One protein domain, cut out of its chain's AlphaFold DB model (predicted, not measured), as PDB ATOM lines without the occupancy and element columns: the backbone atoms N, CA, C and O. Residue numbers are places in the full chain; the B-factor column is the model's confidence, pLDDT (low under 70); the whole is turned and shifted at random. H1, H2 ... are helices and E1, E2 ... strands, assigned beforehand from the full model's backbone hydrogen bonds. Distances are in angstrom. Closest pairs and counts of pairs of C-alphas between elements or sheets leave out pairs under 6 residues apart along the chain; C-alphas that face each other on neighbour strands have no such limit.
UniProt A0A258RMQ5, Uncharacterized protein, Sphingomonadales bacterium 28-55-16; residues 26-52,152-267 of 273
ATOM      1  N   ALA A  26      -3.936  25.884  49.838       93.62
ATOM      2  CA  ALA A  26      -4.946  24.840  49.736       93.62
ATOM      3  C   ALA A  26      -4.288  23.459  49.573       93.62
ATOM      4  O   ALA A  26      -3.142  23.352  49.126       93.62
ATOM      5  N   SER A  27      -5.003  22.417  49.989       96.56
ATOM      6  CA  SER A  27      -4.572  21.017  49.928       96.56
ATOM      7  C   SER A  27      -5.784  20.096  50.005       96.56
ATOM      8  O   SER A  27      -6.764  20.443  50.674       96.56
ATOM      9  N   GLY A  28      -5.680  18.908  49.416       97.56
ATOM     10  CA  GLY A  28      -6.751  17.912  49.405       97.56
ATOM     11  C   GLY A  28      -7.948  18.278  48.516       97.56
ATOM     12  O   GLY A  28      -7.923  19.224  47.731       97.56
ATOM     13  N   ILE A  29      -9.032  17.512  48.654       97.69
ATOM     14  CA  ILE A  29     -10.250  17.703  47.857       97.69
ATOM     15  C   ILE A  29     -10.988  18.960  48.330       97.69
ATOM     16  O   ILE A  29     -11.402  19.045  49.490       97.69
ATOM     17  N   ILE A  30     -11.185  19.909  47.420       96.50
ATOM     18  CA  ILE A  30     -12.003  21.102  47.635       96.50
ATOM     19  C   ILE A  30     -13.426  20.789  47.169       96.50
ATOM     20  O   ILE A  30     -13.633  20.282  46.069       96.50
ATOM     21  N   ASP A  31     -14.415  21.090  48.012       95.75
ATOM     22  CA  ASP A  31     -15.828  20.942  47.654       95.75
ATOM     23  C   ASP A  31     -16.190  21.918  46.514       95.75
ATOM     24  O   ASP A  31     -16.047  23.132  46.702       95.75
ATOM     25  N   PRO A  32     -16.657  21.431  45.346       95.81
ATOM     26  CA  PRO A  32     -17.045  22.282  44.222       95.81
ATOM     27  C   PRO A  32     -18.424  22.935  44.411       95.81
ATOM     28  O   PRO A  32     -18.763  23.883  43.700       95.81
ATOM     29  N   GLU A  33     -19.262  22.465  45.344       95.00
ATOM     30  CA  GLU A  33     -20.644  22.944  45.456       95.00
ATOM     31  C   GLU A  33     -20.757  24.447  45.776       95.00
ATOM     32  O   GLU A  33     -21.592  25.115  45.161       95.00
ATOM     33  N   PRO A  34     -19.911  25.053  46.634       93.19
ATOM     34  CA  PRO A  34     -19.884  26.503  46.810       93.19
ATOM     35  C   PRO A  34     -19.632  27.276  45.511       93.19
ATOM     36  O   PRO A  34     -20.149  28.385  45.359       93.19
ATOM     37  N   PHE A  35     -18.864  26.714  44.574       93.31
ATOM     38  CA  PHE A  35     -18.625  27.339  43.276       93.31
ATOM     39  C   PHE A  35     -19.884  27.254  42.400       93.31
ATOM     40  O   PHE A  35     -20.412  28.268  41.935       93.31
ATOM     41  N   ARG A  36     -20.459  26.049  42.293       94.75
ATOM     42  CA  ARG A  36     -21.709  25.782  41.558       94.75
ATOM     43  C   ARG A  36     -22.901  26.582  42.087       94.75
ATOM     44  O   ARG A  36     -23.773  26.986  41.318       94.75
ATOM     45  N   ALA A  37     -22.989  26.791  43.399       92.56
ATOM     46  CA  ALA A  37     -24.041  27.596  44.013       92.56
ATOM     47  C   ALA A  37     -23.917  29.065  43.582       92.56
ATOM     48  O   ALA A  37     -24.898  29.665  43.140       92.56
ATOM     49  N   ARG A  38     -22.704  29.628  43.617       90.56
ATOM     50  CA  ARG A  38     -22.451  31.027  43.236       90.56
ATOM     51  C   ARG A  38     -22.680  31.299  41.760       90.56
ATOM     52  O   ARG A  38     -23.288  32.316  41.441       90.56
ATOM     53  N   ALA A  39     -22.309  30.374  40.879       89.44
ATOM     54  CA  ALA A  39     -22.647  30.479  39.459       89.44
ATOM     55  C   ALA A  39     -24.166  30.499  39.197       89.44
ATOM     56  O   ALA A  39     -24.624  31.031  38.189       89.44
ATOM     57  N   ARG A  40     -24.972  29.976  40.132       90.62
ATOM     58  CA  ARG A  40     -26.444  30.057  40.120       90.62
ATOM     59  C   ARG A  40     -26.994  31.286  40.860       90.62
ATOM     60  O   ARG A  40     -28.201  31.373  41.081       90.62
ATOM     61  N   GLY A  41     -26.134  32.220  41.269       88.31
ATOM     62  CA  GLY A  41     -26.506  33.395  42.063       88.31
ATOM     63  C   GLY A  41     -26.882  33.069  43.513       88.31
ATOM     64  O   GLY A  41     -27.576  33.852  44.159       88.31
ATOM     65  N   GLN A  42     -26.472  31.904  44.021       90.19
ATOM     66  CA  GLN A  42     -26.763  31.428  45.374       90.19
ATOM     67  C   GLN A  42     -25.515  31.466  46.265       90.19
ATOM     68  O   GLN A  42     -24.378  31.457  45.798       90.19
ATOM     69  N   GLY A  43     -25.730  31.444  47.580       83.00
ATOM     70  CA  GLY A  43     -24.653  31.441  48.567       83.00
ATOM     71  C   GLY A  43     -24.088  32.832  48.859       83.00
ATOM     72  O   GLY A  43     -24.572  33.850  48.367       83.00
ATOM     73  N   ASN A  44     -23.075  32.873  49.723       79.56
ATOM     74  CA  ASN A  44     -22.443  34.128  50.111       79.56
ATOM     75  C   ASN A  44     -21.410  34.560  49.061       79.56
ATOM     76  O   ASN A  44     -20.678  33.697  48.550       79.56
ATOM     77  N   PRO A  45     -21.273  35.875  48.807       71.81
ATOM     78  CA  PRO A  45     -20.132  36.410  48.080       71.81
ATOM     79  C   PRO A  45     -18.825  35.900  48.688       71.81
ATOM     80  O   PRO A  45     -18.724  35.690  49.902       71.81
ATOM     81  N   LEU A  46     -17.818  35.696  47.847       66.06
ATOM     82  CA  LEU A  46     -16.477  35.409  48.330       66.06
ATOM     83  C   LEU A  46     -15.980  36.609  49.145       66.06
ATOM     84  O   LEU A  46     -15.846  37.715  48.628       66.06
ATOM     85  N   SER A  47     -15.683  36.389  50.428       62.97
ATOM     86  CA  SER A  47     -14.840  37.304  51.202       62.97
ATOM     87  C   SER A  47     -13.386  37.028  50.815       62.97
ATOM     88  O   SER A  47     -12.605  36.477  51.586       62.97
ATOM     89  N   GLU A  48     -13.042  37.315  49.563       64.44
ATOM     90  CA  GLU A  48     -11.692  37.102  49.061       64.44
ATOM     91  C   GLU A  48     -10.886  38.381  49.185       64.44
ATOM     92  O   GLU A  48     -11.136  39.377  48.506       64.44
ATOM     93  N   TYR A  49      -9.885  38.340  50.062       74.81
ATOM     94  CA  TYR A  49      -8.860  39.369  50.084       74.81
ATOM     95  C   TYR A  49      -8.077  39.311  48.770       74.81
ATOM     96  O   TYR A  49      -7.361  38.339  48.513       74.81
ATOM     97  N   HIS A  50      -8.180  40.379  47.994       85.62
ATOM     98  CA  HIS A  50      -7.303  40.709  46.883       85.62
ATOM     99  C   HIS A  50      -6.600  42.030  47.202       85.62
ATOM    100  O   HIS A  50      -7.137  42.875  47.919       85.62
ATOM    101  N   ALA A  51      -5.376  42.180  46.712       90.06
ATOM    102  CA  ALA A  51      -4.684  43.457  46.738       90.06
ATOM    103  C   ALA A  51      -5.295  44.393  45.687       90.06
ATOM    104  O   ALA A  51      -5.723  43.940  44.619       90.06
ATOM    105  N   LEU A  52      -5.325  45.688  46.006       89.69
ATOM    106  CA  LEU A  52      -5.705  46.734  45.062       89.69
ATOM    107  C   LEU A  52      -4.630  46.881  43.985       89.69
ATOM    108  O   LEU A  52      -3.457  46.593  44.220       89.69
ATOM    109  N   LEU A 152       5.069  28.852  25.128       95.00
ATOM    110  CA  LEU A 152       4.064  29.496  25.966       95.00
ATOM    111  C   LEU A 152       2.676  28.906  25.688       95.00
ATOM    112  O   LEU A 152       2.155  29.050  24.582       95.00
ATOM    113  N   ASN A 153       2.048  28.340  26.716       97.38
ATOM    114  CA  ASN A 153       0.632  28.008  26.685       97.38
ATOM    115  C   ASN A 153      -0.182  29.207  27.200       97.38
ATOM    116  O   ASN A 153      -0.176  29.515  28.392       97.38
ATOM    117  N   CYS A 154      -0.845  29.926  26.293       97.94
ATOM    118  CA  CYS A 154      -1.649  31.106  26.613       97.94
ATOM    119  C   CYS A 154      -3.064  30.931  26.063       97.94
ATOM    120  O   CYS A 154      -3.270  30.992  24.847       97.94
ATOM    121  N   LYS A 155      -4.032  30.695  26.953       98.06
ATOM    122  CA  LYS A 155      -5.403  30.311  26.590       98.06
ATOM    123  C   LYS A 155      -6.456  31.185  27.254       98.06
ATOM    124  O   LYS A 155      -6.228  31.832  28.273       98.06
ATOM    125  N   ARG A 156      -7.650  31.152  26.675       97.75
ATOM    126  CA  ARG A 156      -8.910  31.528  27.315       97.75
ATOM    127  C   ARG A 156      -9.730  30.270  27.508       97.75
ATOM    128  O   ARG A 156      -9.748  29.418  26.624       97.75
ATOM    129  N   MET A 157     -10.444  30.192  28.616       97.94
ATOM    130  CA  MET A 157     -11.411  29.141  28.889       97.94
ATOM    131  C   MET A 157     -12.793  29.774  28.987       97.94
ATOM    132  O   MET A 157     -13.038  30.620  29.846       97.94
ATOM    133  N   VAL A 158     -13.680  29.420  28.059       97.19
ATOM    134  CA  VAL A 158     -14.966  30.104  27.870       97.19
ATOM    135  C   VAL A 158     -16.091  29.087  27.745       97.19
ATOM    136  O   VAL A 158     -15.932  28.052  27.099       97.19
ATOM    137  N   LYS A 159     -17.256  29.404  28.318       96.50
ATOM    138  CA  LYS A 159     -18.468  28.592  28.176       96.50
ATOM    139  C   LYS A 159     -19.049  28.679  26.760       96.50
ATOM    140  O   LYS A 159     -19.334  29.769  26.260       96.50
ATOM    141  N   GLY A 160     -19.317  27.525  26.162       95.56
ATOM    142  CA  GLY A 160     -20.043  27.349  24.912       95.56
ATOM    143  C   GLY A 160     -21.568  27.429  25.055       95.56
ATOM    144  O   GLY A 160     -22.140  27.643  26.131       95.56
ATOM    145  N   ALA A 161     -22.257  27.263  23.924       95.69
ATOM    146  CA  ALA A 161     -23.721  27.266  23.860       95.69
ATOM    147  C   ALA A 161     -24.364  25.980  24.421       95.69
ATOM    148  O   ALA A 161     -25.556  25.970  24.701       95.69
ATOM    149  N   ASP A 162     -23.578  24.918  24.580       96.69
ATOM    150  CA  ASP A 162     -23.938  23.608  25.139       96.69
ATOM    151  C   ASP A 162     -23.654  23.499  26.650       96.69
ATOM    152  O   ASP A 162     -23.649  22.401  27.198       96.69
ATOM    153  N   ASP A 163     -23.404  24.635  27.307       96.25
ATOM    154  CA  ASP A 163     -23.074  24.763  28.734       96.25
ATOM    155  C   ASP A 163     -21.770  24.085  29.182       96.25
ATOM    156  O   ASP A 163     -21.513  23.971  30.382       96.25
ATOM    157  N   LYS A 164     -20.906  23.729  28.229       97.75
ATOM    158  CA  LYS A 164     -19.558  23.208  28.475       97.75
ATOM    159  C   LYS A 164     -18.493  24.278  28.279       97.75
ATOM    160  O   LYS A 164     -18.701  25.226  27.523       97.75
ATOM    161  N   SER A 165     -17.339  24.113  28.913       98.00
ATOM    162  CA  SER A 165     -16.177  24.987  28.717       98.00
ATOM    163  C   SER A 165     -15.316  24.539  27.533       98.00
ATOM    164  O   SER A 165     -15.256  23.353  27.209       98.00
ATOM    165  N   TYR A 166     -14.657  25.493  26.878       97.94
ATOM    166  CA  TYR A 166     -13.762  25.285  25.738       97.94
ATOM    167  C   TYR A 166     -12.512  26.151  25.883       97.94
ATOM    168  O   TYR A 166     -12.600  27.291  26.348       97.94
ATOM    169  N   PHE A 167     -11.371  25.631  25.430       97.94
ATOM    170  CA  PHE A 167     -10.136  26.399  25.318       97.94
ATOM    171  C   PHE A 167     -10.038  27.111  23.966       97.94
ATOM    172  O   PHE A 167     -10.337  26.534  22.922       97.94
ATOM    173  N   TYR A 168      -9.552  28.346  23.999       97.25
ATOM    174  CA  TYR A 168      -9.224  29.161  22.832       97.25
ATOM    175  C   TYR A 168      -7.825  29.746  22.999       97.25
ATOM    176  O   TYR A 168      -7.423  30.064  24.117       97.25
ATOM    177  N   ASP A 169      -7.090  29.917  21.902       96.38
ATOM    178  CA  ASP A 169      -5.806  30.617  21.940       96.38
ATOM    179  C   ASP A 169      -5.992  32.069  22.390       96.38
ATOM    180  O   ASP A 169      -6.951  32.742  22.007       96.38
ATOM    181  N   PHE A 170      -5.059  32.561  23.205       96.19
ATOM    182  CA  PHE A 170      -5.092  33.922  23.733       96.19
ATOM    183  C   PHE A 170      -3.894  34.756  23.278       96.19
ATOM    184  O   PHE A 170      -3.193  35.376  24.079       96.19
ATOM    185  N   GLY A 171      -3.650  34.777  21.967       92.31
ATOM    186  CA  GLY A 171      -2.577  35.583  21.375       92.31
ATOM    187  C   GLY A 171      -2.766  37.089  21.585       92.31
ATOM    188  O   GLY A 171      -1.788  37.815  21.746       92.31
ATOM    189  N   SER A 172      -4.018  37.555  21.679       93.19
ATOM    190  CA  SER A 172      -4.357  38.972  21.862       93.19
ATOM    191  C   SER A 172      -3.996  39.552  23.237       93.19
ATOM    192  O   SER A 172      -4.100  40.761  23.442       93.19
ATOM    193  N   LEU A 173      -3.490  38.732  24.165       96.06
ATOM    194  CA  LEU A 173      -2.826  39.236  25.368       96.06
ATOM    195  C   LEU A 173      -1.494  39.933  25.038       96.06
ATOM    196  O   LEU A 173      -1.060  40.807  25.778       96.06
ATOM    197  N   PHE A 174      -0.843  39.570  23.930       95.31
ATOM    198  CA  PHE A 174       0.496  40.020  23.543       95.31
ATOM    199  C   PHE A 174       0.501  40.519  22.086       95.31
ATOM    200  O   PHE A 174       1.216  39.985  21.243       95.31
ATOM    201  N   MET A 175      -0.341  41.518  21.795       83.62
ATOM    202  CA  MET A 175      -0.692  41.956  20.432       83.62
ATOM    203  C   MET A 175       0.463  42.570  19.634       83.62
ATOM    204  O   MET A 175       0.789  42.084  18.553       83.62
ATOM    205  N   GLU A 176       1.043  43.671  20.125       88.19
ATOM    206  CA  GLU A 176       1.988  44.486  19.353       88.19
ATOM    207  C   GLU A 176       3.425  44.323  19.871       88.19
ATOM    208  O   GLU A 176       3.726  44.688  21.012       88.19
ATOM    209  N   PRO A 177       4.349  43.791  19.050       92.44
ATOM    210  CA  PRO A 177       5.749  43.678  19.429       92.44
ATOM    211  C   PRO A 177       6.394  45.029  19.754       92.44
ATOM    212  O   PRO A 177       6.287  45.987  18.993       92.44
ATOM    213  N   GLY A 178       7.124  45.094  20.866       92.44
ATOM    214  CA  GLY A 178       7.839  46.293  21.307       92.44
ATOM    215  C   GLY A 178       6.964  47.363  21.959       92.44
ATOM    216  O   GLY A 178       7.505  48.373  22.405       92.44
ATOM    217  N   ILE A 179       5.646  47.158  22.033       92.56
ATOM    218  CA  ILE A 179       4.691  48.156  22.516       92.56
ATOM    219  C   ILE A 179       3.910  47.567  23.694       92.56
ATOM    220  O   ILE A 179       3.361  46.470  23.614       92.56
ATOM    221  N   TRP A 180       3.886  48.294  24.812       94.19
ATOM    222  CA  TRP A 180       3.019  47.949  25.935       94.19
ATOM    223  C   TRP A 180       1.558  48.079  25.517       94.19
ATOM    224  O   TRP A 180       1.184  49.072  24.896       94.19
ATOM    225  N   SER A 181       0.730  47.116  25.916       95.38
ATOM    226  CA  SER A 181      -0.719  47.273  25.841       95.38
ATOM    227  C   SER A 181      -1.170  48.508  26.625       95.38
ATOM    228  O   SER A 181      -0.509  48.940  27.578       95.38
ATOM    229  N   ASP A 182      -2.361  49.005  26.294       94.25
ATOM    230  CA  ASP A 182      -3.088  49.881  27.206       94.25
ATOM    231  C   ASP A 182      -3.262  49.200  28.570       94.25
ATOM    232  O   ASP A 182      -3.254  47.967  28.690       94.25
ATOM    233  N   VAL A 183      -3.412  50.017  29.614       95.19
ATOM    234  CA  VAL A 183      -3.660  49.509  30.962       95.19
ATOM    235  C   VAL A 183      -5.077  48.948  31.029       95.19
ATOM    236  O   VAL A 183      -6.056  49.683  30.899       95.19
ATOM    237  N   THR A 184      -5.182  47.646  31.270       96.62
ATOM    238  CA  THR A 184      -6.436  46.950  31.555       96.62
ATOM    239  C   THR A 184      -6.739  47.060  33.051       96.62
ATOM    240  O   THR A 184      -5.942  46.570  33.861       96.62
ATOM    241  N   PRO A 185      -7.856  47.683  33.465       97.00
ATOM    242  CA  PRO A 185      -8.201  47.767  34.878       97.00
ATOM    243  C   PRO A 185      -8.432  46.383  35.495       97.00
ATOM    244  O   PRO A 185      -8.981  45.480  34.861       97.00
ATOM    245  N   LEU A 186      -8.019  46.233  36.753       96.50
ATOM    246  CA  LEU A 186      -8.242  45.036  37.556       96.50
ATOM    247  C   LEU A 186      -9.177  45.375  38.716       96.50
ATOM    248  O   LEU A 186      -9.031  46.422  39.343       96.50
ATOM    249  N   ILE A 187     -10.062  44.445  39.071       94.50
ATOM    250  CA  ILE A 187     -10.765  44.481  40.363       94.50
ATOM    251  C   ILE A 187      -9.736  44.314  41.494       94.50
ATOM    252  O   ILE A 187      -9.817  44.950  42.541       94.50
ATOM    253  N   GLY A 188      -8.730  43.473  41.255       94.69
ATOM    254  CA  GLY A 188      -7.582  43.284  42.125       94.69
ATOM    255  C   GLY A 188      -6.774  42.065  41.715       94.69
ATOM    256  O   GLY A 188      -7.002  41.469  40.662       94.69
ATOM    257  N   PHE A 189      -5.833  41.668  42.565       96.06
ATOM    258  CA  PHE A 189      -5.035  40.464  42.342       96.06
ATOM    259  C   PHE A 189      -4.725  39.717  43.635       96.06
ATOM    260  O   PHE A 189      -4.745  40.279  44.734       96.06
ATOM    261  N   ARG A 190      -4.439  38.422  43.518       95.00
ATOM    262  CA  ARG A 190      -4.080  37.560  44.648       95.00
ATOM    263  C   ARG A 190      -3.108  36.465  44.231       95.00
ATOM    264  O   ARG A 190      -2.927  36.193  43.050       95.00
ATOM    265  N   PHE A 191      -2.514  35.821  45.225       95.56
ATOM    266  CA  PHE A 191      -1.649  34.661  45.045       95.56
ATOM    267  C   PHE A 191      -2.224  33.474  45.790       95.56
ATOM    268  O   PHE A 191      -2.707  33.638  46.909       95.56
ATOM    269  N   ILE A 192      -2.136  32.287  45.204       95.00
ATOM    270  CA  ILE A 192      -2.617  31.047  45.816       95.00
ATOM    271  C   ILE A 192      -1.532  29.988  45.656       95.00
ATOM    272  O   ILE A 192      -0.891  29.896  44.609       95.00
ATOM    273  N   ALA A 193      -1.312  29.203  46.705       95.56
ATOM    274  CA  ALA A 193      -0.512  27.991  46.652       95.56
ATOM    275  C   ALA A 193      -1.406  26.767  46.847       95.56
ATOM    276  O   ALA A 193      -2.273  26.762  47.718       95.56
ATOM    277  N   MET A 194      -1.166  25.723  46.069       96.88
ATOM    278  CA  MET A 194      -1.932  24.486  46.079       96.88
ATOM    279  C   MET A 194      -0.960  23.310  46.152       96.88
ATOM    280  O   MET A 194       0.014  23.236  45.398       96.88
ATOM    281  N   ALA A 195      -1.188  22.420  47.114       96.62
ATOM    282  CA  ALA A 195      -0.437  21.178  47.225       96.62
ATOM    283  C   ALA A 195      -0.806  20.213  46.086       96.62
ATOM    284  O   ALA A 195      -1.874  20.335  45.491       96.62
ATOM    285  N   GLU A 196       0.061  19.241  45.809       96.25
ATOM    286  CA  GLU A 196      -0.132  18.257  44.730       96.25
ATOM    287  C   GLU A 196      -1.392  17.396  44.915       96.25
ATOM    288  O   GLU A 196      -1.981  16.935  43.948       96.25
ATOM    289  N   ASP A 197      -1.844  17.207  46.155       97.25
ATOM    290  CA  ASP A 197      -3.081  16.485  46.468       97.25
ATOM    291  C   ASP A 197      -4.343  17.352  46.350       97.25
ATOM    292  O   ASP A 197      -5.441  16.884  46.663       97.25
ATOM    293  N   THR A 198      -4.202  18.615  45.933       98.31
ATOM    294  CA  THR A 198      -5.348  19.491  45.701       98.31
ATOM    295  C   THR A 198      -6.108  19.010  44.474       98.31
ATOM    296  O   THR A 198      -5.518  18.728  43.432       98.31
ATOM    297  N   PHE A 199      -7.428  18.931  44.597       98.38
ATOM    298  CA  PHE A 199      -8.322  18.548  43.512       98.38
ATOM    299  C   PHE A 199      -9.635  19.309  43.645       98.38
ATOM    300  O   PHE A 199     -10.205  19.360  44.741       98.38
ATOM    301  N   ILE A 200     -10.117  19.863  42.534       98.12
ATOM    302  CA  ILE A 200     -11.446  20.469  42.452       98.12
ATOM    303  C   ILE A 200     -12.185  19.793  41.305       98.12
ATOM    304  O   ILE A 200     -11.761  19.863  40.156       98.12
ATOM    305  N   ASP A 201     -13.274  19.104  41.636       98.38
ATOM    306  CA  ASP A 201     -14.160  18.491  40.643       98.38
ATOM    307  C   ASP A 201     -14.918  19.572  39.847       98.38
ATOM    308  O   ASP A 201     -14.843  20.751  40.189       98.38
ATOM    309  N   TRP A 202     -15.676  19.180  38.820       98.19
ATOM    310  CA  TRP A 202     -16.386  20.077  37.899       98.19
ATOM    311  C   TRP A 202     -16.995  21.300  38.583       98.19
ATOM    312  O   TRP A 202     -17.922  21.170  39.398       98.19
ATOM    313  N   HIS A 203     -16.493  22.480  38.244       97.81
ATOM    314  CA  HIS A 203     -16.972  23.733  38.789       97.81
ATOM    315  C   HIS A 203     -16.793  24.885  37.795       97.81
ATOM    316  O   HIS A 203     -15.785  24.952  37.095       97.81
ATOM    317  N   PRO A 204     -17.761  25.810  37.727       96.69
ATOM    318  CA  PRO A 204     -17.578  27.065  37.021       96.69
ATOM    319  C   PRO A 204     -16.705  28.014  37.840       96.69
ATOM    320  O   PRO A 204     -16.734  28.015  39.077       96.69
ATOM    321  N   GLU A 205     -16.005  28.887  37.134       94.62
ATOM    322  CA  GLU A 205     -15.287  29.991  37.752       94.62
ATOM    323  C   GLU A 205     -16.272  31.034  38.341       94.62
ATOM    324  O   GLU A 205     -17.427  31.131  37.930       94.62
ATOM    325  N   ILE A 206     -15.871  31.834  39.335       89.31
ATOM    326  CA  ILE A 206     -16.789  32.815  39.965       89.31
ATOM    327  C   ILE A 206     -16.663  34.215  39.360       89.31
ATOM    328  O   ILE A 206     -17.657  34.923  39.157       89.31
ATOM    329  N   VAL A 207     -15.439  34.612  39.042       92.25
ATOM    330  CA  VAL A 207     -15.068  35.916  38.479       92.25
ATOM    331  C   VAL A 207     -14.051  35.695  37.370       92.25
ATOM    332  O   VAL A 207     -13.385  34.670  37.372       92.25
ATOM    333  N   ASN A 208     -13.890  36.628  36.430       96.25
ATOM    334  CA  ASN A 208     -12.886  36.423  35.387       96.25
ATOM    335  C   ASN A 208     -11.487  36.434  36.008       96.25
ATOM    336  O   ASN A 208     -11.028  37.470  36.495       96.25
ATOM    337  N   ASN A 209     -10.832  35.278  35.995       97.12
ATOM    338  CA  ASN A 209      -9.515  35.081  36.579       97.12
ATOM    339  C   ASN A 209      -8.502  34.918  35.443       97.12
ATOM    340  O   ASN A 209      -8.529  33.927  34.717       97.12
ATOM    341  N   LEU A 210      -7.586  35.874  35.299       98.56
ATOM    342  CA  LEU A 210      -6.359  35.674  34.534       98.56
ATOM    343  C   LEU A 210      -5.342  35.000  35.456       98.56
ATOM    344  O   LEU A 210      -4.744  35.635  36.328       98.56
ATOM    345  N   VAL A 211      -5.199  33.692  35.287       98.62
ATOM    346  CA  VAL A 211      -4.325  32.833  36.081       98.62
ATOM    347  C   VAL A 211      -2.957  32.766  35.415       98.62
ATOM    348  O   VAL A 211      -2.847  32.375  34.256       98.62
ATOM    349  N   ILE A 212      -1.912  33.121  36.159       98.69
ATOM    350  CA  ILE A 212      -0.510  32.982  35.757       98.69
ATOM    351  C   ILE A 212       0.108  31.895  36.632       98.69
ATOM    352  O   ILE A 212       0.187  32.047  37.856       98.69
ATOM    353  N   VAL A 213       0.569  30.802  36.027       97.88
ATOM    354  CA  VAL A 213       1.232  29.721  36.765       97.88
ATOM    355  C   VAL A 213       2.675  30.117  37.044       97.88
ATOM    356  O   VAL A 213       3.425  30.476  36.148       97.88
ATOM    357  N   MET A 214       3.101  30.046  38.298       96.31
ATOM    358  CA  MET A 214       4.434  30.482  38.722       96.31
ATOM    359  C   MET A 214       5.321  29.314  39.194       96.31
ATOM    360  O   MET A 214       6.549  29.394  39.185       96.31
ATOM    361  N   SER A 215       4.721  28.194  39.604       95.00
ATOM    362  CA  SER A 215       5.429  26.940  39.906       95.00
ATOM    363  C   SER A 215       4.507  25.730  39.748       95.00
ATOM    364  O   SER A 215       3.291  25.903  39.667       95.00
ATOM    365  N   GLY A 216       5.086  24.525  39.699       94.06
ATOM    366  CA  GLY A 216       4.345  23.289  39.427       94.06
ATOM    367  C   GLY A 216       3.739  23.269  38.021       94.06
ATOM    368  O   GLY A 216       4.249  23.931  37.108       94.06
ATOM    369  N   ALA A 217       2.669  22.492  37.849       95.81
ATOM    370  CA  ALA A 217       1.782  22.601  36.698       95.81
ATOM    371  C   ALA A 217       0.312  22.460  37.116       95.81
ATOM    372  O   ALA A 217      -0.023  21.581  37.907       95.81
ATOM    373  N   LEU A 218      -0.537  23.330  36.579       98.31
ATOM    374  CA  LEU A 218      -1.987  23.310  36.731       98.31
ATOM    375  C   LEU A 218      -2.588  22.623  35.505       98.31
ATOM    376  O   LEU A 218      -2.413  23.093  34.383       98.31
ATOM    377  N   GLU A 219      -3.256  21.498  35.712       98.69
ATOM    378  CA  GLU A 219      -4.029  20.815  34.682       98.69
ATOM    379  C   GLU A 219      -5.492  21.225  34.792       98.69
ATOM    380  O   GLU A 219      -6.081  21.114  35.867       98.69
ATOM    381  N   LEU A 220      -6.050  21.669  33.669       98.75
ATOM    382  CA  LEU A 220      -7.452  22.025  33.527       98.75
ATOM    383  C   LEU A 220      -8.105  21.085  32.512       98.75
ATOM    384  O   LEU A 220      -7.626  20.965  31.381       98.75
ATOM    385  N   GLU A 221      -9.199  20.437  32.902       98.69
ATOM    386  CA  GLU A 221     -10.025  19.604  32.016       98.69
ATOM    387  C   GLU A 221     -11.379  20.277  31.792       98.69
ATOM    388  O   GLU A 221     -12.028  20.704  32.746       98.69
ATOM    389  N   VAL A 222     -11.812  20.356  30.534       98.56
ATOM    390  CA  VAL A 222     -13.095  20.958  30.148       98.56
ATOM    391  C   VAL A 222     -14.012  19.935  29.485       98.56
ATOM    392  O   VAL A 222     -13.554  19.029  28.796       98.56
ATOM    393  N   GLY A 223     -15.330  20.083  29.654       95.31
ATOM    394  CA  GLY A 223     -16.307  19.155  29.068       95.31
ATOM    395  C   GLY A 223     -16.479  19.289  27.547       95.31
ATOM    396  O   GLY A 223     -16.999  18.372  26.894       95.31
ATOM    397  N   GLY A 224     -16.092  20.436  26.977       94.25
ATOM    398  CA  GLY A 224     -16.098  20.720  25.542       94.25
ATOM    399  C   GLY A 224     -14.873  20.148  24.825       94.25
ATOM    400  O   GLY A 224     -13.933  19.663  25.451       94.25
ATOM    401  N   GLY A 225     -14.890  20.171  23.490       89.88
ATOM    402  CA  GLY A 225     -13.760  19.698  22.675       89.88
ATOM    403  C   GLY A 225     -13.389  18.232  22.930       89.88
ATOM    404  O   GLY A 225     -12.209  17.903  22.962       89.88
ATOM    405  N   ASP A 226     -14.394  17.379  23.154       92.81
ATOM    406  CA  ASP A 226     -14.241  15.956  23.484       92.81
ATOM    407  C   ASP A 226     -13.443  15.672  24.774       92.81
ATOM    408  O   ASP A 226     -12.761  14.652  24.874       92.81
ATOM    409  N   GLY A 227     -13.566  16.539  25.788       92.75
ATOM    410  CA  GLY A 227     -12.866  16.367  27.065       92.75
ATOM    411  C   GLY A 227     -11.444  16.919  27.019       92.75
ATOM    412  O   GLY A 227     -10.507  16.246  27.449       92.75
ATOM    413  N   ALA A 228     -11.259  18.093  26.408       97.00
ATOM    414  CA  ALA A 228      -9.935  18.669  26.215       97.00
ATOM    415  C   ALA A 228      -9.236  18.938  27.560       97.00
ATOM    416  O   ALA A 228      -9.851  19.411  28.517       97.00
ATOM    417  N   ILE A 229      -7.932  18.661  27.607       98.44
ATOM    418  CA  ILE A 229      -7.076  18.875  28.778       98.44
ATOM    419  C   ILE A 229      -5.922  19.788  28.377       98.44
ATOM    420  O   ILE A 229      -5.222  19.510  27.402       98.44
ATOM    421  N   GLU A 230      -5.686  20.832  29.166       98.19
ATOM    422  CA  GLU A 230      -4.532  21.720  29.039       98.19
ATOM    423  C   GLU A 230      -3.692  21.676  30.318       98.19
ATOM    424  O   GLU A 230      -4.217  21.716  31.430       98.19
ATOM    425  N   ILE A 231      -2.366  21.594  30.166       98.12
ATOM    426  CA  ILE A 231      -1.419  21.597  31.290       98.12
ATOM    427  C   ILE A 231      -0.600  22.884  31.233       98.12
ATOM    428  O   ILE A 231       0.334  22.998  30.435       98.12
ATOM    429  N   PHE A 232      -0.925  23.816  32.125       98.25
ATOM    430  CA  PHE A 232      -0.265  25.106  32.292       98.25
ATOM    431  C   PHE A 232       0.908  24.969  33.264       98.25
ATOM    432  O   PHE A 232       0.750  24.595  34.427       98.25
ATOM    433  N   ARG A 233       2.115  25.255  32.794       96.06
ATOM    434  CA  ARG A 233       3.365  25.253  33.563       96.06
ATOM    435  C   ARG A 233       3.782  26.682  33.890       96.06
ATOM    436  O   ARG A 233       3.157  27.640  33.471       96.06
ATOM    437  N   ARG A 234       4.859  26.838  34.657       95.06
ATOM    438  CA  ARG A 234       5.464  28.144  34.981       95.06
ATOM    439  C   ARG A 234       5.494  29.111  33.779       95.06
ATOM    440  O   ARG A 234       5.981  28.744  32.726       95.06
ATOM    441  N   GLY A 235       5.015  30.335  33.933       96.06
ATOM    442  CA  GLY A 235       4.914  31.322  32.858       96.06
ATOM    443  C   GLY A 235       3.682  31.175  31.963       96.06
ATOM    444  O   GLY A 235       3.340  32.140  31.294       96.06
ATOM    445  N   ASP A 236       2.978  30.043  31.976       98.12
ATOM    446  CA  ASP A 236       1.748  29.872  31.202       98.12
ATOM    447  C   ASP A 236       0.579  30.645  31.816       98.12
ATOM    448  O   ASP A 236       0.538  30.919  33.025       98.12
ATOM    449  N   VAL A 237      -0.377  30.995  30.955       98.69
ATOM    450  CA  VAL A 237      -1.478  31.902  31.281       98.69
ATOM    451  C   VAL A 237      -2.809  31.321  30.816       98.69
ATOM    452  O   VAL A 237      -2.949  30.906  29.666       98.69
ATOM    453  N   CYS A 238      -3.815  31.350  31.688       98.69
ATOM    454  CA  CYS A 238      -5.191  31.016  31.338       98.69
ATOM    455  C   CYS A 238      -6.140  32.114  31.817       98.69
ATOM    456  O   CYS A 238      -6.172  32.430  33.005       98.69
ATOM    457  N   LEU A 239      -6.927  32.694  30.912       98.62
ATOM    458  CA  LEU A 239      -8.061  33.543  31.270       98.62
ATOM    459  C   LEU A 239      -9.315  32.671  31.422       98.62
ATOM    460  O   LEU A 239      -9.933  32.309  30.420       98.62
ATOM    461  N   ALA A 240      -9.691  32.349  32.659       98.06
ATOM    462  CA  ALA A 240     -10.895  31.589  32.985       98.06
ATOM    463  C   ALA A 240     -12.129  32.505  33.035       98.06
ATOM    464  O   ALA A 240     -12.174  33.478  33.792       98.06
ATOM    465  N   GLN A 241     -13.113  32.215  32.181       96.56
ATOM    466  CA  GLN A 241     -14.328  33.018  31.965       96.56
ATOM    467  C   GLN A 241     -15.597  32.159  31.937       96.56
ATOM    468  O   GLN A 241     -16.692  32.648  31.648       96.56
ATOM    469  N   ASP A 242     -15.483  30.865  32.212       96.62
ATOM    470  CA  ASP A 242     -16.574  29.901  32.249       96.62
ATOM    471  C   ASP A 242     -17.374  30.003  33.552       96.62
ATOM    472  O   ASP A 242     -17.500  29.075  34.346       96.62
ATOM    473  N   ARG A 243     -17.959  31.184  33.762       95.31
ATOM    474  CA  ARG A 243     -18.600  31.558  35.028       95.31
ATOM    475  C   ARG A 243     -19.967  30.914  35.277       95.31
ATOM    476  O   ARG A 243     -20.623  31.162  36.285       95.31
ATOM    477  N   THR A 244     -20.435  30.126  34.316       93.75
ATOM    478  CA  THR A 244     -21.710  29.400  34.329       93.75
ATOM    479  C   THR A 244     -21.547  28.088  33.557       93.75
ATOM    480  O   THR A 244     -20.555  27.909  32.853       93.75
ATOM    481  N   GLY A 245     -22.528  27.188  33.644       94.62
ATOM    482  CA  GLY A 245     -22.457  25.867  33.010       94.62
ATOM    483  C   GLY A 245     -21.752  24.824  33.881       94.62
ATOM    484  O   GLY A 245     -21.744  24.946  35.107       94.62
ATOM    485  N   GLU A 246     -21.218  23.783  33.243       96.12
ATOM    486  CA  GLU A 246     -20.492  22.675  33.889       96.12
ATOM    487  C   GLU A 246     -19.143  23.127  34.465       96.12
ATOM    488  O   GLU A 246     -18.773  22.715  35.568       96.12
ATOM    489  N   GLY A 247     -18.460  24.023  33.748       97.44
ATOM    490  CA  GLY A 247     -17.150  24.539  34.114       97.44
ATOM    491  C   GLY A 247     -16.011  23.579  33.762       97.44
ATOM    492  O   GLY A 247     -15.997  22.998  32.672       97.44
ATOM    493  N   HIS A 248     -15.065  23.418  34.688       98.56
ATOM    494  CA  HIS A 248     -13.834  22.649  34.500       98.56
ATOM    495  C   HIS A 248     -13.414  21.880  35.767       98.56
ATOM    496  O   HIS A 248     -13.985  22.062  36.845       98.56
ATOM    497  N   ILE A 249     -12.434  20.987  35.624       98.75
ATOM    498  CA  ILE A 249     -11.744  20.303  36.728       98.75
ATOM    499  C   ILE A 249     -10.340  20.884  36.879       98.75
ATOM    500  O   ILE A 249      -9.644  21.041  35.875       98.75
ATOM    501  N   ASP A 250      -9.894  21.044  38.126       98.62
ATOM    502  CA  ASP A 250      -8.515  21.402  38.464       98.62
ATOM    503  C   ASP A 250      -7.749  20.202  39.028       98.62
ATOM    504  O   ASP A 250      -8.173  19.575  40.012       98.62
ATOM    505  N   ARG A 251      -6.561  19.934  38.472       98.62
ATOM    506  CA  ARG A 251      -5.577  19.008  39.054       98.62
ATOM    507  C   ARG A 251      -4.204  19.656  39.169       98.62
ATOM    508  O   ARG A 251      -3.724  20.331  38.259       98.62
ATOM    509  N   MET A 252      -3.547  19.411  40.296       98.06
ATOM    510  CA  MET A 252      -2.250  19.998  40.615       98.06
ATOM    511  C   MET A 252      -1.145  18.963  40.414       98.06
ATOM    512  O   MET A 252      -1.211  17.862  40.947       98.06
ATOM    513  N   HIS A 253      -0.097  19.337  39.681       95.69
ATOM    514  CA  HIS A 253       1.106  18.521  39.502       95.69
ATOM    515  C   HIS A 253       2.284  19.172  40.230       95.69
ATOM    516  O   HIS A 253       2.789  20.228  39.828       95.69
ATOM    517  N   GLY A 254       2.748  18.529  41.302       93.06
ATOM    518  CA  GLY A 254       3.696  19.113  42.248       93.06
ATOM    519  C   GLY A 254       3.097  20.254  43.083       93.06
ATOM    520  O   GLY A 254       1.888  20.366  43.262       93.06
ATOM    521  N   TYR A 255       3.959  21.115  43.627       93.50
ATOM    522  CA  TYR A 255       3.523  22.282  44.397       93.50
ATOM    523  C   TYR A 255       3.226  23.442  43.445       93.50
ATOM    524  O   TYR A 255       4.153  24.015  42.871       93.50
ATOM    525  N   VAL A 256       1.944  23.754  43.263       96.50
ATOM    526  CA  VAL A 256       1.485  24.760  42.304       96.50
ATOM    527  C   VAL A 256       1.319  26.098  43.008       96.50
ATOM    528  O   VAL A 256       0.703  26.194  44.066       96.50
ATOM    529  N   GLN A 257       1.866  27.156  42.422       96.56
ATOM    530  CA  GLN A 257       1.649  28.523  42.892       96.56
ATOM    531  C   GLN A 257       1.195  29.359  41.712       96.56
ATOM    532  O   GLN A 257       1.852  29.335  40.672       96.56
ATOM    533  N   VAL A 258       0.104  30.094  41.883       97.75
ATOM    534  CA  VAL A 258      -0.493  30.922  40.836       97.75
ATOM    535  C   VAL A 258      -0.660  32.354  41.316       97.75
ATOM    536  O   VAL A 258      -0.908  32.603  42.502       97.75
ATOM    537  N   ALA A 259      -0.516  33.293  40.392       97.94
ATOM    538  CA  ALA A 259      -1.078  34.624  40.537       97.94
ATOM    539  C   ALA A 259      -2.427  34.652  39.824       97.94
ATOM    540  O   ALA A 259      -2.575  34.071  38.754       97.94
ATOM    541  N   VAL A 260      -3.402  35.316  40.427       97.88
ATOM    542  CA  VAL A 260      -4.749  35.455  39.881       97.88
ATOM    543  C   VAL A 260      -5.065  36.936  39.797       97.88
ATOM    544  O   VAL A 260      -5.187  37.598  40.833       97.88
ATOM    545  N   LEU A 261      -5.169  37.454  38.575       98.19
ATOM    546  CA  LEU A 261      -5.606  38.824  38.305       98.19
ATOM    547  C   LEU A 261      -7.103  38.791  37.984       98.19
ATOM    548  O   LEU A 261      -7.543  37.967  37.187       98.19
ATOM    549  N   ILE A 262      -7.886  39.647  38.632       96.69
ATOM    550  CA  ILE A 262      -9.349  39.612  38.566       96.69
ATOM    551  C   ILE A 262      -9.832  40.734  37.652       96.69
ATOM    552  O   ILE A 262      -9.529  41.900  37.912       96.69
ATOM    553  N   LEU A 263     -10.604  40.392  36.621       95.94
ATOM    554  CA  LEU A 263     -11.107  41.342  35.629       95.94
ATOM    555  C   LEU A 263     -12.632  41.460  35.667       95.94
ATOM    556  O   LEU A 263     -13.347  40.473  35.861       95.94
ATOM    557  N   ASP A 264     -13.118  42.673  35.423       94.75
ATOM    558  CA  ASP A 264     -14.534  42.917  35.155       94.75
ATOM    559  C   ASP A 264     -14.873  42.624  33.683       94.75
ATOM    560  O   ASP A 264     -13.993  42.634  32.816       94.75
ATOM    561  N   ASP A 265     -16.148  42.358  33.392       94.06
ATOM    562  CA  ASP A 265     -16.598  41.899  32.072       94.06
ATOM    563  C   ASP A 265     -16.341  42.946  30.968       94.06
ATOM    564  O   ASP A 265     -16.050  42.595  29.824       94.06
ATOM    565  N   GLU A 266     -16.396  44.235  31.311       95.25
ATOM    566  CA  GLU A 266     -16.171  45.349  30.379       95.25
ATOM    567  C   GLU A 266     -14.708  45.527  29.941       95.25
ATOM    568  O   GLU A 266     -14.434  46.248  28.981       95.25
ATOM    569  N   HIS A 267     -13.766  44.867  30.617       95.31
ATOM    570  CA  HIS A 267     -12.330  44.963  30.338       95.31
ATOM    571  C   HIS A 267     -11.770  43.725  29.631       95.31
ATOM    572  O   HIS A 267     -10.564  43.623  29.407       95.31
TER     573      HIS A 267
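What this domain is: This is residues 26 to 52 and 152 to 267 of the 273 residues of an uncharacterized protein of Sphingomonadales bacterium 28-55-16 (UniProt A0A258RMQ5). A strongly twisted sheet of eight strands is folded over on itself into two layers partly face to face, with the long strands E5 and E8, paired along their length, bending sharply together at residues 215 and 254. One layer holds E1, E2, E3 and E7 with residues 208 to 214 of E5 and 256 to 263 of E8; the other holds E4 and E6 with residues 216 to 222 of E5 and 248 to 253 of E8. Two short helices sit at the rim, H1 by E4 and H2 by E1, and beyond H2 residues 175 to 180 stick out as a free loop. The printed part has 143 residues with two named helices and eight named strands, H1 coming before E1 along the chain and H2 between E2 and E3; the class is mostly strand, and the sheet is branched and mixed, with E1 and E7 parallel and its other neighbour pairs antiparallel. The whole is compact, with a radius of gyration of the C-alphas of 14.7 A and spans of 43 by 35 by 33 A.

How they stand to each other: Residues 29 to 30 pair, parallel, with residues 199 to 200 of E4, residues 199 to 203. H1, residues 33 to 39, is on the sheet but only grazes it; the closest C-alphas of H1 and E4 are those of Arg 36 and His 203, 5.9 A apart. After the cut, E1, residues 154 to 159, and E2, residues 165 to 169, form an antiparallel hairpin, with N 156 and O 168 within hydrogen-bond range at 2.8 A. On the other side of E1 lies E7, residues 237 to 240, parallel at 11 degrees, with N 157 and O 239 2.8 A apart. H2, residues 171 to 174, only grazes the sheet; its closest C-alpha pair with E1 is Gly 171 and Cys 154, 7.0 A. E3, residues 188 to 194, is antiparallel to E8, residues 248 to 263, at 174 degrees, with N 190 and O 260 2.9 A apart. E4 lies on the same side of E8, also antiparallel, with N 203 and O 248 2.9 A apart. On the other side of E8 is E5, residues 208 to 222, antiparallel, with N 210 and O 261 and N 219 and O 251 each 2.8 A apart. E5 bends by 139 degrees and E8 by 136 degrees. E6, residues 229 to 233, forms a hairpin with E5, with N 218 and O 232 2.8 A apart; E7 lies on that same side of E5, with N 211 and O 238 2.8 A apart. The closest C-alphas of E2 and E5 are those of Ser 165 and Val 222, 5.3 A apart. Every O i to N i+4 pair in H1 is within hydrogen-bond range; H2 is too short for such a pair, and its one O i to N i+3 pair is within range.

Where its parts are: H1, residues 33 to 39, begins at C-alpha 33, (-20.644, 22.944, 45.456). E1, residues 154 to 159, is 17.1 A long, E2, residues 165 to 169, is 13.6 A, and H2, residues 171 to 174, is 5.8 A. E3, residues 188 to 194, is 20.0 A long and E4, residues 199 to 203, is 11.1 A. E5, residues 208 to 222, spans 16.3 A between its ends, with C-alpha 215 of its bend at (5.429, 26.940, 39.906). E6, residues 229 to 233, is 13.1 A and E7, residues 237 to 240, is 9.6 A. E8, residues 248 to 263, spans 18.9 A and ends at C-alpha 263, (-11.107, 41.342, 35.629).

The domain as a whole: The two C-alphas farthest apart are those of Gly 43 and Gly 178, 44.9 A. Residues 53 to 151 are not printed, and C-alphas 52 and 152 are 27.5 A apart across the cut. Of the links that are printed whole, H2 to E3 is long, with 13 residues. The mean pLDDT of the printed part is 94.5, and residues 46 to 48 of the model are under 70.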